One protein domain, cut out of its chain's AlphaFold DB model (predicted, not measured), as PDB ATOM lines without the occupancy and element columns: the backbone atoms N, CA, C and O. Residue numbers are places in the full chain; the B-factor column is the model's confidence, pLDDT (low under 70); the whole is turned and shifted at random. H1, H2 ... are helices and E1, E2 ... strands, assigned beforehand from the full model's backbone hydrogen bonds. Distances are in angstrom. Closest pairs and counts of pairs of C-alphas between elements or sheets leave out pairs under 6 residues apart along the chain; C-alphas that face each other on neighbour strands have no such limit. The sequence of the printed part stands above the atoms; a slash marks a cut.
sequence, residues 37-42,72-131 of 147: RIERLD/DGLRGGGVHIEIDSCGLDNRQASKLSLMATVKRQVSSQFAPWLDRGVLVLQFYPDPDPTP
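AT A GLANCE: This is residues 37 to 42 and 72 to 131 of the 147 residues of an uncharacterized protein of Daedalea quercina L-15889 (UniProt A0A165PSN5). Two parallel strands, E1 and E2, lie side by side as a narrow ribbon; the long helix H1 runs back along one face, and short H2 turns the chain at one end. The printed part has 66 residues, with E1, H1, H2 and E2 in that order: a mixed strand-helix-strand unit, parallel strands joined through helices, its crossover right-handed. It is elongated, 41 by 25 by 17 A, and only just loose, close to compact, with a radius of gyration of the C-alphas of 13.2 A.

HOW THE PARTS SIT: Past residues 37 to 42, compare E1, residues 79 to 84, with E2, residues 119 to 124: parallel at 11 degrees, N 81 and O 120 within hydrogen-bond range at 3.0 A. H1, residues 92 to 109, comes closest to E2 at the C-alphas of Met 99 and Phe 123, 7.2 A. H2, residues 111 to 115, is only just apart from E1, closest 8.3 A. In H1 and H2 every O i to N i+4 pair is within range.

IN THESE COORDINATES: Find C-alpha 79 at (332.360, 369.852, 210.833); E1 runs 16.6 A from there. H1 spans 25.4 A; E2 ends at C-alpha 124, (336.070, 375.106, 227.105).

THE WHOLE: Residues 43 to 71 are cut out; C-alphas 42 and 72 are 38.4 A apart. No link is long. Look for pLDDT under 70 at residues 39 to 42, 86 to 90 and 129 to 131.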
ATOM      1  N   ARG A  37     339.311 381.214 219.702       77.88
ATOM      2  CA  ARG A  37     339.830 381.576 221.022       77.88
ATOM      3  C   ARG A  37     339.264 382.913 221.456       77.88
ATOM      4  O   ARG A  37     339.299 383.877 220.691       77.88
ATOM      5  N   ILE A  38     338.751 382.963 222.677       74.56
ATOM      6  CA  ILE A  38     338.201 384.165 223.296       74.56
ATOM      7  C   ILE A  38     339.194 384.617 224.363       74.56
ATOM      8  O   ILE A  38     339.230 384.084 225.472       74.56
ATOM      9  N   GLU A  39     340.036 385.581 223.991       67.75
ATOM     10  CA  GLU A  39     341.174 386.012 224.811       67.75
ATOM     11  C   GLU A  39     340.857 387.244 225.670       67.75
ATOM     12  O   GLU A  39     341.366 387.353 226.781       67.75
ATOM     13  N   ARG A  40     339.987 388.154 225.208       62.22
ATOM     14  CA  ARG A  40     339.572 389.357 225.950       62.22
ATOM     15  C   ARG A  40     338.149 389.757 225.590       62.22
ATOM     16  O   ARG A  40     337.818 389.863 224.409       62.22
ATOM     17  N   LEU A  41     337.335 390.011 226.609       57.47
ATOM     18  CA  LEU A  41     335.973 390.503 226.453       57.47
ATOM     19  C   LEU A  41     335.751 391.665 227.429       57.47
ATOM     20  O   LEU A  41     335.462 391.448 228.601       57.47
ATOM     21  N   ASP A  42     335.880 392.898 226.940       55.06
ATOM     22  CA  ASP A  42     335.345 394.074 227.629       55.06
ATOM     23  C   ASP A  42     333.847 394.147 227.319       55.06
ATOM     24  O   ASP A  42     333.402 394.942 226.493       55.06
ATOM     25  N   ASP A  72     326.804 369.106 201.133       85.00
ATOM     26  CA  ASP A  72     326.056 367.835 201.154       85.00
ATOM     27  C   ASP A  72     326.945 366.593 201.288       85.00
ATOM     28  O   ASP A  72     326.487 365.538 201.723       85.00
ATOM     29  N   GLY A  73     328.235 366.722 200.971       82.06
ATOM     30  CA  GLY A  73     329.228 365.667 201.175       82.06
ATOM     31  C   GLY A  73     329.658 365.468 202.633       82.06
ATOM     32  O   GLY A  73     330.337 364.479 202.929       82.06
ATOM     33  N   LEU A  74     329.294 366.379 203.542       84.06
ATOM     34  CA  LEU A  74     329.677 366.300 204.948       84.06
ATOM     35  C   LEU A  74     328.872 365.210 205.662       84.06
ATOM     36  O   LEU A  74     327.644 365.190 205.644       84.06
ATOM     37  N   ARG A  75     329.589 364.285 206.300       81.00
ATOM     38  CA  ARG A  75     329.014 363.202 207.111       81.00
ATOM     39  C   ARG A  75     329.041 363.578 208.591       81.00
ATOM     40  O   ARG A  75     329.546 364.641 208.938       81.00
ATOM     41  N   GLY A  76     328.514 362.716 209.462       80.12
ATOM     42  CA  GLY A  76     328.539 362.942 210.908       80.12
ATOM     43  C   GLY A  76     329.940 363.295 211.418       80.12
ATOM     44  O   GLY A  76     330.890 362.557 211.160       80.12
ATOM     45  N   GLY A  77     330.071 364.450 212.077       74.69
ATOM     46  CA  GLY A  77     331.362 364.993 212.525       74.69
ATOM     47  C   GLY A  77     332.262 365.558 211.418       74.69
ATOM     48  O   GLY A  77     333.440 365.812 211.654       74.69
ATOM     49  N   GLY A  78     331.735 365.769 210.210       83.06
ATOM     50  CA  GLY A  78     332.444 366.420 209.110       83.06
ATOM     51  C   GLY A  78     332.804 367.869 209.432       83.06
ATOM     52  O   GLY A  78     333.825 368.359 208.953       83.06
ATOM     53  N   VAL A  79     332.024 368.535 210.286       86.38
ATOM     54  CA  VAL A  79     332.360 369.852 210.833       86.38
ATOM     55  C   VAL A  79     332.666 369.733 212.314       86.38
ATOM     56  O   VAL A  79     331.883 369.171 213.079       86.38
ATOM     57  N   HIS A  80     333.782 370.317 212.733       89.88
ATOM     58  CA  HIS A  80     334.165 370.395 214.135       89.88
ATOM     59  C   HIS A  80     334.500 371.836 214.498       89.88
ATOM     60  O   HIS A  80     335.380 372.452 213.891       89.88
ATOM     61  N   ILE A  81     333.772 372.380 215.470       87.88
ATOM     62  CA  ILE A  81     333.973 373.734 215.972       87.88
ATOM     63  C   ILE A  81     334.341 373.653 217.452       87.88
ATOM     64  O   ILE A  81     333.576 373.150 218.274       87.88
ATOM     65  N   GLU A  82     335.522 374.169 217.773       89.88
ATOM     66  CA  GLU A  82     336.047 374.273 219.132       89.88
ATOM     67  C   GLU A  82     336.082 375.740 219.557       89.88
ATOM     68  O   GLU A  82     336.629 376.588 218.844       89.88
ATOM     69  N   ILE A  83     335.525 376.032 220.730       85.44
ATOM     70  CA  ILE A  83     335.499 377.373 221.310       85.44
ATOM     71  C   ILE A  83     336.143 377.311 222.688       85.44
ATOM     72  O   ILE A  83     335.659 376.614 223.580       85.44
ATOM     73  N   ASP A  84     337.245 378.037 222.860       85.88
ATOM     74  CA  ASP A  84     337.979 378.089 224.118       85.88
ATOM     75  C   ASP A  84     338.093 379.521 224.660       85.88
ATOM     76  O   ASP A  84     338.195 380.497 223.920       85.88
ATOM     77  N   SER A  85     338.035 379.640 225.986       79.56
ATOM     78  CA  SER A  85     338.176 380.898 226.740       79.56
ATOM     79  C   SER A  85     339.539 381.012 227.431       79.56
ATOM     80  O   SER A  85     339.679 381.683 228.462       79.56
ATOM     81  N   CYS A  86     340.544 380.304 226.900       68.88
ATOM     82  CA  CYS A  86     341.905 380.268 227.429       68.88
ATOM     83  C   CYS A  86     342.578 381.639 227.241       68.88
ATOM     84  O   CYS A  86     343.356 381.838 226.318       68.88
ATOM     85  N   GLY A  87     342.247 382.597 228.103       63.50
ATOM     86  CA  GLY A  87     342.755 383.971 228.063       63.50
ATOM     87  C   GLY A  87     341.951 384.948 228.923       63.50
ATOM     88  O   GLY A  87     342.496 385.944 229.386       63.50
ATOM     89  N   LEU A  88     340.689 384.623 229.225       66.06
ATOM     90  CA  LEU A  88     339.862 385.412 230.139       66.06
ATOM     91  C   LEU A  88     340.371 385.339 231.591       66.06
ATOM     92  O   LEU A  88     340.930 384.319 232.009       66.06
ATOM     93  N   ASP A  89     340.132 386.394 232.376       66.62
ATOM     94  CA  ASP A  89     340.489 386.467 233.800       66.62
ATOM     95  C   ASP A  89     339.967 385.262 234.599       66.62
ATOM     96  O   ASP A  89     338.922 384.684 234.298       66.62
ATOM     97  N   ASN A  90     340.677 384.867 235.658       62.28
ATOM     98  CA  ASN A  90     340.433 383.628 236.421       62.28
ATOM     99  C   ASN A  90     339.081 383.543 237.165       62.28
ATOM    100  O   ASN A  90     338.852 382.589 237.909       62.28
ATOM    101  N   ARG A  91     338.152 384.482 236.962       70.56
ATOM    102  CA  ARG A  91     336.794 384.393 237.510       70.56
ATOM    103  C   ARG A  91     335.981 383.346 236.746       70.56
ATOM    104  O   ARG A  91     335.332 383.630 235.742       70.56
ATOM    105  N   GLN A  92     336.010 382.121 237.258       70.12
ATOM    106  CA  GLN A  92     335.351 380.952 236.670       70.12
ATOM    107  C   GLN A  92     333.843 381.152 236.438       70.12
ATOM    108  O   GLN A  92     333.339 380.757 235.393       70.12
ATOM    109  N   ALA A  93     333.134 381.817 237.358       70.25
ATOM    110  CA  ALA A  93     331.699 382.084 237.216       70.25
ATOM    111  C   ALA A  93     331.380 382.971 235.997       70.25
ATOM    112  O   ALA A  93     330.477 382.662 235.220       70.25
ATOM    113  N   SER A  94     332.169 384.029 235.780       72.94
ATOM    114  CA  SER A  94     332.028 384.919 234.621       72.94
ATOM    115  C   SER A  94     332.361 384.195 233.314       72.94
ATOM    116  O   SER A  94     331.656 384.359 232.323       72.94
ATOM    117  N   LYS A  95     333.384 383.324 233.321       74.81
ATOM    118  CA  LYS A  95     333.721 382.469 232.171       74.81
ATOM    119  C   LYS A  95     332.582 381.522 231.799       74.81
ATOM    120  O   LYS A  95     332.240 381.433 230.627       74.81
ATOM    121  N   LEU A  96     331.987 380.835 232.776       80.75
ATOM    122  CA  LEU A  96     330.882 379.901 232.536       80.75
ATOM    123  C   LEU A  96     329.632 380.619 232.021       80.75
ATOM    124  O   LEU A  96     329.040 380.172 231.044       80.75
ATOM    125  N   SER A  97     329.267 381.755 232.624       78.25
ATOM    126  CA  SER A  97     328.126 382.558 232.165       78.25
ATOM    127  C   SER A  97     328.316 383.041 230.725       78.25
ATOM    128  O   SER A  97     327.415 382.891 229.900       78.25
ATOM    129  N   LEU A  98     329.514 383.525 230.388       77.69
ATOM    130  CA  LEU A  98     329.841 383.901 229.019       77.69
ATOM    131  C   LEU A  98     329.781 382.700 228.068       77.69
ATOM    132  O   LEU A  98     329.182 382.798 227.000       77.69
ATOM    133  N   MET A  99     330.388 381.571 228.440       83.56
ATOM    134  CA  MET A  99     330.368 380.369 227.606       83.56
ATOM    135  C   MET A  99     328.945 379.854 227.395       83.56
ATOM    136  O   MET A  99     328.647 379.391 226.301       83.56
ATOM    137  N   ALA A 100     328.041 379.998 228.369       82.62
ATOM    138  CA  ALA A 100     326.626 379.668 228.201       82.62
ATOM    139  C   ALA A 100     325.957 380.549 227.130       82.62
ATOM    140  O   ALA A 100     325.230 380.042 226.271       82.62
ATOM    141  N   THR A 101     326.238 381.855 227.133       80.25
ATOM    142  CA  THR A 101     325.746 382.791 226.109       80.25
ATOM    143  C   THR A 101     326.312 382.455 224.730       80.25
ATOM    144  O   THR A 101     325.552 382.293 223.774       80.25
ATOM    145  N   VAL A 102     327.631 382.255 224.632       81.88
ATOM    146  CA  VAL A 102     328.304 381.880 223.379       81.88
ATOM    147  C   VAL A 102     327.765 380.549 222.857       81.88
ATOM    148  O   VAL A 102     327.443 380.440 221.675       81.88
ATOM    149  N   LYS A 103     327.581 379.552 223.730       86.06
ATOM    150  CA  LYS A 103     326.999 378.252 223.380       86.06
ATOM    151  C   LYS A 103     325.608 378.402 222.794       86.06
ATOM    152  O   LYS A 103     325.348 377.841 221.732       86.06
ATOM    153  N   ARG A 104     324.735 379.192 223.423       84.19
ATOM    154  CA  ARG A 104     323.380 379.454 222.914       84.19
ATOM    155  C   ARG A 104     323.410 380.096 221.525       84.19
ATOM    156  O   ARG A 104     322.721 379.628 220.622       84.19
ATOM    157  N   GLN A 105     324.223 381.136 221.347       80.69
ATOM    158  CA  GLN A 105     324.298 381.890 220.096       80.69
ATOM    159  C   GLN A 105     324.870 381.048 218.951       80.69
ATOM    160  O   GLN A 105     324.279 380.983 217.874       80.69
ATOM    161  N   VAL A 106     325.984 380.356 219.198       83.44
ATOM    162  CA  VAL A 106     326.630 379.484 218.209       83.44
ATOM    163  C   VAL A 106     325.713 378.316 217.855       83.44
ATOM    164  O   VAL A 106     325.536 378.022 216.676       83.44
ATOM    165  N   SER A 107     325.051 377.697 218.838       85.94
ATOM    166  CA  SER A 107     324.109 376.603 218.565       85.94
ATOM    167  C   SER A 107     322.948 377.057 217.677       85.94
ATOM    168  O   SER A 107     322.594 376.360 216.734       85.94
ATOM    169  N   SER A 108     322.393 378.250 217.913       85.56
ATOM    170  CA  SER A 108     321.328 378.809 217.068       85.56
ATOM    171  C   SER A 108     321.801 379.100 215.636       85.56
ATOM    172  O   SER A 108     321.106 378.790 214.667       85.56
ATOM    173  N   GLN A 109     323.006 379.648 215.476       82.19
ATOM    174  CA  GLN A 109     323.570 379.943 214.156       82.19
ATOM    175  C   GLN A 109     323.846 378.676 213.350       82.19
ATOM    176  O   GLN A 109     323.559 378.633 212.157       82.19
ATOM    177  N   PHE A 110     324.354 377.631 213.999       87.94
ATOM    178  CA  PHE A 110     324.667 376.365 213.349       87.94
ATOM    179  C   PHE A 110     323.542 375.326 213.426       87.94
ATOM    180  O   PHE A 110     323.778 374.170 213.071       87.94
ATOM    181  N   ALA A 111     322.326 375.721 213.821       89.50
ATOM    182  CA  ALA A 111     321.171 374.825 213.901       89.50
ATOM    183  C   ALA A 111     320.996 373.954 212.639       89.50
ATOM    184  O   ALA A 111     320.918 372.739 212.796       89.50
ATOM    185  N   PRO A 112     321.114 374.475 211.395       90.12
ATOM    186  CA  PRO A 112     320.998 373.632 210.203       90.12
ATOM    187  C   PRO A 112     322.018 372.485 210.132       90.12
ATOM    188  O   PRO A 112     321.714 371.406 209.629       90.12
ATOM    189  N   TRP A 113     323.245 372.690 210.616       91.12
ATOM    190  CA  TRP A 113     324.271 371.642 210.648       91.12
ATOM    191  C   TRP A 113     324.132 370.710 211.857       91.12
ATOM    192  O   TRP A 113     324.473 369.529 211.744       91.12
ATOM    193  N   LEU A 114     323.623 371.211 212.986       89.88
ATOM    194  CA  LEU A 114     323.288 370.394 214.157       89.88
ATOM    195  C   LEU A 114     322.121 369.451 213.854       89.88
ATOM    196  O   LEU A 114     322.236 368.253 214.102       89.88
ATOM    197  N   ASP A 115     321.057 369.956 213.229       89.62
ATOM    198  CA  ASP A 115     319.865 369.184 212.858       89.62
ATOM    199  C   ASP A 115     320.194 368.084 211.837       89.62
ATOM    200  O   ASP A 115     319.632 366.991 211.872       89.62
ATOM    201  N   ARG A 116     321.163 368.343 210.948       88.62
ATOM    202  CA  ARG A 116     321.704 367.352 210.000       88.62
ATOM    203  C   ARG A 116     322.686 366.363 210.641       88.62
ATOM    204  O   ARG A 116     323.123 365.432 209.967       88.62
ATOM    205  N   GLY A 117     323.090 366.575 211.894       87.25
ATOM    206  CA  GLY A 117     324.077 365.757 212.601       87.25
ATOM    207  C   GLY A 117     325.501 365.843 212.041       87.25
ATOM    208  O   GLY A 117     326.323 364.978 212.337       87.25
ATOM    209  N   VAL A 118     325.819 366.850 211.218       90.06
ATOM    210  CA  VAL A 118     327.142 366.982 210.573       90.06
ATOM    211  C   VAL A 118     328.150 367.755 211.424       90.06
ATOM    212  O   VAL A 118     329.354 367.632 211.199       90.06
ATOM    213  N   LEU A 119     327.670 368.532 212.399       91.12
ATOM    214  CA  LEU A 119     328.486 369.378 213.264       91.12
ATOM    215  C   LEU A 119     328.673 368.782 214.661       91.12
ATOM    216  O   LEU A 119     327.718 368.376 215.316       91.12
ATOM    217  N   VAL A 120     329.912 368.849 215.143       90.94
ATOM    218  CA  VAL A 120     330.285 368.673 216.549       90.94
ATOM    219  C   VAL A 120     330.728 370.021 217.119       90.94
ATOM    220  O   VAL A 120     331.638 370.657 216.582       90.94
ATOM    221  N   LEU A 121     330.100 370.443 218.219       90.06
ATOM    222  CA  LEU A 121     330.464 371.639 218.981       90.06
ATOM    223  C   LEU A 121     331.153 371.254 220.292       90.06
ATOM    224  O   LEU A 121     330.663 370.390 221.016       90.06
ATOM    225  N   GLN A 122     332.263 371.918 220.611       91.25
ATOM    226  CA  GLN A 122     332.984 371.751 221.876       91.25
ATOM    227  C   GLN A 122     333.311 373.109 222.497       91.25
ATOM    228  O   GLN A 122     333.773 374.017 221.806       91.25
ATOM    229  N   PHE A 123     333.091 373.226 223.808       88.38
ATOM    230  CA  PHE A 123     333.265 374.459 224.576       88.38
ATOM    231  C   PHE A 123     334.197 374.227 225.764       88.38
ATOM    232  O   PHE A 123     334.073 373.223 226.463       88.38
ATOM    233  N   TYR A 124     335.109 375.171 226.006       87.19
ATOM    234  CA  TYR A 124     336.070 375.106 227.105       87.19
ATOM    235  C   TYR A 124     336.150 376.450 227.865       87.19
ATOM    236  O   TYR A 124     336.682 377.434 227.330       87.19
ATOM    237  N   PRO A 125     335.683 376.523 229.131       84.56
ATOM    238  CA  PRO A 125     335.009 375.465 229.889       84.56
ATOM    239  C   PRO A 125     333.608 375.168 229.335       84.56
ATOM    240  O   PRO A 125     332.964 376.058 228.779       84.56
ATOM    241  N   ASP A 126     333.132 373.934 229.511       83.69
ATOM    242  CA  ASP A 126     331.752 373.582 229.167       83.69
ATOM    243  C   ASP A 126     330.795 374.234 230.180       83.69
ATOM    244  O   ASP A 126     330.941 373.989 231.384       83.69
ATOM    245  N   PRO A 127     329.852 375.089 229.739       79.81
ATOM    246  CA  PRO A 127     328.883 375.716 230.634       79.81
ATOM    247  C   PRO A 127     327.841 374.733 231.179       79.81
ATOM    248  O   PRO A 127     327.284 374.993 232.241       79.81
ATOM    249  N   ASP A 128     327.607 373.610 230.493       80.69
ATOM    250  CA  ASP A 128     326.708 372.550 230.948       80.69
ATOM    251  C   ASP A 128     327.519 371.259 231.061       80.69
ATOM    252  O   ASP A 128     327.405 370.399 230.181       80.69
ATOM    253  N   PRO A 129     328.368 371.109 232.098       65.25
ATOM    254  CA  PRO A 129     329.063 369.854 232.307       65.25
ATOM    255  C   PRO A 129     327.989 368.780 232.403       65.25
ATOM    256  O   PRO A 129     327.193 368.759 233.344       65.25
ATOM    257  N   THR A 130     327.919 367.918 231.389       58.69
ATOM    258  CA  THR A 130     327.046 366.756 231.477       58.69
ATOM    259  C   THR A 130     327.546 366.009 232.709       58.69
ATOM    260  O   THR A 130     328.746 365.715 232.758       58.69
ATOM    261  N   PRO A 131     326.713 365.776 233.743       45.41
ATOM    262  CA  PRO A 131     327.160 364.974 234.867       45.41
ATOM    263  C   PRO A 131     327.698 363.669 234.277       45.41
ATOM    264  O   PRO A 131     327.084 363.156 233.331       45.41
TER     265      PRO A 131